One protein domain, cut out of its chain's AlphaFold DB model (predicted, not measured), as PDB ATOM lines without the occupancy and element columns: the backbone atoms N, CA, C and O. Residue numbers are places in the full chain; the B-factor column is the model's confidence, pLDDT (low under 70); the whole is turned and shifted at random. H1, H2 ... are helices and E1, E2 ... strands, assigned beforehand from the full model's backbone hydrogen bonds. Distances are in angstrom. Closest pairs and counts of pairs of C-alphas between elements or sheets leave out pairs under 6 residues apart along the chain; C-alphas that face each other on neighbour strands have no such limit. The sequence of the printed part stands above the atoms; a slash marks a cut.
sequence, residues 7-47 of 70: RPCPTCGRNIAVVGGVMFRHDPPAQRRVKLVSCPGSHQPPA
ATOM      1  N   ARG A   7     133.905 214.591 224.104       86.25
ATOM      2  CA  ARG A   7     135.371 214.617 224.032       86.25
ATOM      3  C   ARG A   7     135.857 213.540 223.057       86.25
ATOM      4  O   ARG A   7     135.106 212.599 222.808       86.25
ATOM      5  N   PRO A   8     137.067 213.643 222.491       86.12
ATOM      6  CA  PRO A   8     137.611 212.574 221.666       86.12
ATOM      7  C   PRO A   8     137.958 211.351 222.526       86.12
ATOM      8  O   PRO A   8     138.493 211.480 223.627       86.12
ATOM      9  N   CYS A   9     137.649 210.156 222.027       83.56
ATOM     10  CA  CYS A   9     138.080 208.900 222.633       83.56
ATOM     11  C   CYS A   9     139.613 208.804 222.562       83.56
ATOM     12  O   CYS A   9     140.155 208.916 221.461       83.56
ATOM     13  N   PRO A  10     140.319 208.522 223.671       80.81
ATOM     14  CA  PRO A  10     141.777 208.387 223.650       80.81
ATOM     15  C   PRO A  10     142.254 207.172 222.839       80.81
ATOM     16  O   PRO A  10     143.401 207.134 222.412       80.81
ATOM     17  N   THR A  11     141.382 206.186 222.603       83.75
ATOM     18  CA  THR A  11     141.712 204.960 221.862       83.75
ATOM     19  C   THR A  11     141.444 205.081 220.362       83.75
ATOM     20  O   THR A  11     142.259 204.641 219.561       83.75
ATOM     21  N   CYS A  12     140.290 205.628 219.958       83.44
ATOM     22  CA  CYS A  12     139.877 205.645 218.546       83.44
ATOM     23  C   CYS A  12     139.567 207.036 217.974       83.44
ATOM     24  O   CYS A  12     139.128 207.134 216.832       83.44
ATOM     25  N   GLY A  13     139.725 208.108 218.756       82.75
ATOM     26  CA  GLY A  13     139.528 209.497 218.322       82.75
ATOM     27  C   GLY A  13     138.076 209.931 218.084       82.75
ATOM     28  O   GLY A  13     137.804 211.126 218.019       82.75
ATOM     29  N   ARG A  14     137.119 208.998 217.993       84.81
ATOM     30  CA  ARG A  14     135.688 209.312 217.840       84.81
ATOM     31  C   ARG A  14     135.142 210.074 219.046       84.81
ATOM     32  O   ARG A  14     135.576 209.850 220.174       84.81
ATOM     33  N   ASN A  15     134.136 210.913 218.809       86.81
ATOM     34  CA  ASN A  15     133.451 211.630 219.879       86.81
ATOM     35  C   ASN A  15     132.762 210.657 220.843       86.81
ATOM     36  O   ASN A  15     132.052 209.736 220.428       86.81
ATOM     37  N   ILE A  16     132.983 210.888 222.135       85.88
ATOM     38  CA  ILE A  16     132.401 210.143 223.247       85.88
ATOM     39  C   ILE A  16     131.717 211.083 224.237       85.88
ATOM     40  O   ILE A  16     132.183 212.194 224.485       85.88
ATOM     41  N   ALA A  17     130.642 210.605 224.854       87.06
ATOM     42  CA  ALA A  17     130.115 211.128 226.108       87.06
ATOM     43  C   ALA A  17     130.523 210.198 227.252       87.06
ATOM     44  O   ALA A  17     130.500 208.975 227.099       87.06
ATOM     45  N   VAL A  18     130.857 210.776 228.405       80.38
ATOM     46  CA  VAL A  18     130.941 210.008 229.652       80.38
ATOM     47  C   VAL A  18     129.563 210.052 230.304       80.38
ATOM     48  O   VAL A  18     128.923 211.106 230.338       80.38
ATOM     49  N   VAL A  19     129.095 208.889 230.736       75.31
ATOM     50  CA  VAL A  19     127.841 208.687 231.467       75.31
ATOM     51  C   VAL A  19     128.202 207.989 232.765       75.31
ATOM     52  O   VAL A  19     129.100 207.143 232.769       75.31
ATOM     53  N   GLY A  20     127.554 208.318 233.877       67.81
ATOM     54  CA  GLY A  20     127.899 207.652 235.133       67.81
ATOM     55  C   GLY A  20     129.192 208.173 235.760       67.81
ATOM     56  O   GLY A  20     129.570 207.686 236.813       67.81
ATOM     57  N   GLY A  21     129.956 209.029 235.066       69.38
ATOM     58  CA  GLY A  21     131.391 209.168 235.321       69.38
ATOM     59  C   GLY A  21     132.185 207.864 235.180       69.38
ATOM     60  O   GLY A  21     133.332 207.849 235.598       69.38
ATOM     61  N   VAL A  22     131.600 206.791 234.625       68.56
ATOM     62  CA  VAL A  22     132.188 205.435 234.615       68.56
ATOM     63  C   VAL A  22     132.129 204.737 233.256       68.56
ATOM     64  O   VAL A  22     132.825 203.748 233.050       68.56
ATOM     65  N   MET A  23     131.329 205.233 232.306       69.50
ATOM     66  CA  MET A  23     131.105 204.551 231.030       69.50
ATOM     67  C   MET A  23     131.268 205.499 229.839       69.50
ATOM     68  O   MET A  23     130.682 206.585 229.803       69.50
ATOM     69  N   PHE A  24     132.035 205.071 228.833       81.31
ATOM     70  CA  PHE A  24     132.222 205.808 227.582       81.31
ATOM     71  C   PHE A  24     131.212 205.373 226.517       81.31
ATOM     72  O   PHE A  24     131.263 204.250 226.013       81.31
ATOM     73  N   ARG A  25     130.338 206.290 226.095       83.06
ATOM     74  CA  ARG A  25     129.451 206.084 224.943       83.06
ATOM     75  C   ARG A  25     129.993 206.794 223.720       83.06
ATOM     76  O   ARG A  25     130.148 208.010 223.740       83.06
ATOM     77  N   HIS A  26     130.246 206.035 222.663       85.31
ATOM     78  CA  HIS A  26     130.628 206.581 221.368       85.31
ATOM     79  C   HIS A  26     129.407 207.092 220.620       85.31
ATOM     80  O   HIS A  26     128.352 206.458 220.639       85.31
ATOM     81  N   ASP A  27     129.584 208.196 219.907       81.06
ATOM     82  CA  ASP A  27     128.604 208.604 218.918       81.06
ATOM     83  C   ASP A  27     128.537 207.597 217.764       81.06
ATOM     84  O   ASP A  27     129.560 206.995 217.392       81.06
ATOM     85  N   PRO A  28     127.338 207.391 217.188       72.44
ATOM     86  CA  PRO A  28     127.210 206.575 216.002       72.44
ATOM     87  C   PRO A  28     128.091 207.162 214.893       72.44
ATOM     88  O   PRO A  28     128.184 208.385 214.746       72.44
ATOM     89  N   PRO A  29     128.758 206.308 214.104       72.56
ATOM     90  CA  PRO A  29     129.499 206.783 212.952       72.56
ATOM     91  C   PRO A  29     128.558 207.548 212.014       72.56
ATOM     92  O   PRO A  29     127.437 207.111 211.753       72.56
ATOM     93  N   ALA A  30     129.023 208.682 211.482       74.12
ATOM     94  CA  ALA A  30     128.227 209.524 210.584       74.12
ATOM     95  C   ALA A  30     127.739 208.762 209.334       74.12
ATOM     96  O   ALA A  30     126.706 209.088 208.753       74.12
ATOM     97  N   GLN A  31     128.462 207.710 208.938       72.00
ATOM     98  CA  GLN A  31     128.066 206.809 207.865       72.00
ATOM     99  C   GLN A  31     127.256 205.627 208.414       72.00
ATOM    100  O   GLN A  31     127.757 204.799 209.168       72.00
ATOM    101  N   ARG A  32     126.008 205.492 207.955       65.88
ATOM    102  CA  ARG A  32     125.049 204.449 208.378       65.88
ATOM    103  C   ARG A  32     125.419 203.003 207.992       65.88
ATOM    104  O   ARG A  32     124.643 202.100 208.281       65.88
ATOM    105  N   ARG A  33     126.544 202.765 207.304       64.94
ATOM    106  CA  ARG A  33     126.915 201.450 206.729       64.94
ATOM    107  C   ARG A  33     128.189 200.825 207.299       64.94
ATOM    108  O   ARG A  33     128.631 199.797 206.795       64.94
ATOM    109  N   VAL A  34     128.794 201.413 208.325       66.50
ATOM    110  CA  VAL A  34     129.959 200.800 208.979       66.50
ATOM    111  C   VAL A  34     129.526 199.806 210.048       66.50
ATOM    112  O   VAL A  34     128.563 200.031 210.780       66.50
ATOM    113  N   LYS A  35     130.267 198.697 210.133       69.69
ATOM    114  CA  LYS A  35     130.093 197.672 211.163       69.69
ATOM    115  C   LYS A  35     130.186 198.327 212.545       69.69
ATOM    116  O   LYS A  35     131.137 199.054 212.830       69.69
ATOM    117  N   LEU A  36     129.197 198.066 213.395       65.69
ATOM    118  CA  LEU A  36     129.187 198.507 214.787       65.69
ATOM    119  C   LEU A  36     130.180 197.648 215.568       65.69
ATOM    120  O   LEU A  36     129.851 196.554 216.015       65.69
ATOM    121  N   VAL A  37     131.418 198.122 215.668       70.50
ATOM    122  CA  VAL A  37     132.449 197.496 216.499       70.50
ATOM    123  C   VAL A  37     132.585 198.310 217.781       70.50
ATOM    124  O   VAL A  37     132.785 199.533 217.726       70.50
ATOM    125  N   SER A  38     132.463 197.642 218.929       72.25
ATOM    126  CA  SER A  38     132.761 198.248 220.226       72.25
ATOM    127  C   SER A  38     134.216 198.707 220.243       72.25
ATOM    128  O   SER A  38     135.115 198.006 219.781       72.25
ATOM    129  N   CYS A  39     134.450 199.921 220.736       77.88
ATOM    130  CA  CYS A  39     135.810 200.405 220.921       77.88
ATOM    131  C   CYS A  39     136.406 199.712 222.155       77.88
ATOM    132  O   CYS A  39     135.719 199.652 223.169       77.88
ATOM    133  N   PRO A  40     137.674 199.273 222.156       77.31
ATOM    134  CA  PRO A  40     138.299 198.739 223.369       77.31
ATOM    135  C   PRO A  40     138.196 199.714 224.554       77.31
ATOM    136  O   PRO A  40     137.898 199.317 225.674       77.31
ATOM    137  N   GLY A  41     138.311 201.019 224.277       72.44
ATOM    138  CA  GLY A  41     138.162 202.068 225.280       72.44
ATOM    139  C   GLY A  41     136.760 202.181 225.884       72.44
ATOM    140  O   GLY A  41     136.646 202.690 226.987       72.44
ATOM    141  N   SER A  42     135.688 201.691 225.239       67.62
ATOM    142  CA  SER A  42     134.356 201.677 225.873       67.62
ATOM    143  C   SER A  42     134.187 200.600 226.941       67.62
ATOM    144  O   SER A  42     133.233 200.672 227.707       67.62
ATOM    145  N   HIS A  43     135.109 199.635 227.005       70.25
ATOM    146  CA  HIS A  43     135.142 198.608 228.048       70.25
ATOM    147  C   HIS A  43     135.982 199.040 229.258       70.25
ATOM    148  O   HIS A  43     135.973 198.362 230.280       70.25
ATOM    149  N   GLN A  44     136.718 200.150 229.154       69.19
ATOM    150  CA  GLN A  44     137.535 200.657 230.249       69.19
ATOM    151  C   GLN A  44     136.784 201.758 231.002       69.19
ATOM    152  O   GLN A  44     136.221 202.652 230.364       69.19
ATOM    153  N   PRO A  45     136.791 201.744 232.344       65.50
ATOM    154  CA  PRO A  45     136.309 202.881 233.105       65.50
ATOM    155  C   PRO A  45     137.215 204.101 232.853       65.50
ATOM    156  O   PRO A  45     138.422 203.949 232.635       65.50
ATOM    157  N   PRO A  46     136.669 205.327 232.866       64.31
ATOM    158  CA  PRO A  46     137.466 206.540 232.817       64.31
ATOM    159  C   PRO A  46     138.425 206.592 234.006       64.31
ATOM    160  O   PRO A  46     138.055 206.331 235.150       64.31
ATOM    161  N   ALA A  47     139.674 206.954 233.728       62.69
ATOM    162  CA  ALA A  47     140.663 207.169 234.767       62.69
ATOM    163  C   ALA A  47     140.347 208.479 235.511       62.69
ATOM    164  O   ALA A  47     140.616 209.570 235.010       62.69
TER     165      ALA A  47
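AT A GLANCE: This is residues 7 to 47 of the 70 residues of an uncharacterized protein of Streptomyces triticagri (UniProt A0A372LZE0). There is little regular structure here: a small two-stranded hairpin, E1 and E2, has the short helix H1 beside E2, and from the long loop of residues 27 to 39, residues 30 to 35 stick out. The printed part has 41 residues, 13 of them in E1, E2 and H1, in that order; the class is mixed, the sheet E1 - E2 antiparallel. The whole is compact, radius of gyration of the C-alphas 10.2 A, and only just elongated, spanning 31 by 16 by 16 A.

HOW THE PARTS SIT: Start at the hairpin of E1, residues 15 to 19, and E2, residues 23 to 26, antiparallel at 150 degrees. Look for N 17 and O 25, 2.9 A apart, within hydrogen-bond range. Residues 7 to 8 pair antiparallel with residues 15 to 16 of E1. Next find H1, residues 40 to 43; its closest C-alphas to E2 are those of Ser 42 and Phe 24, 5.0 A apart. E1 and H1 are apart. H1 is too short for an O i to N i+4 pair; its one O i to N i+3 pair is within range.

IN THESE COORDINATES: Find C-alpha 15 at (133.451, 211.630, 219.879); from there E1 runs 13.2 A. E2 runs 9.9 A, and H1 runs 5.6 A to C-alpha 43 at (135.142, 198.608, 228.048).

THE WHOLE: The C-alphas farthest apart, of Arg 33 and Ala 47, are 31.7 A apart. The printed part has no cut; E2 to H1 is a long link. Confidence is under 70 at residues 20 to 23, 32 to 36, 42 and 44 to 47.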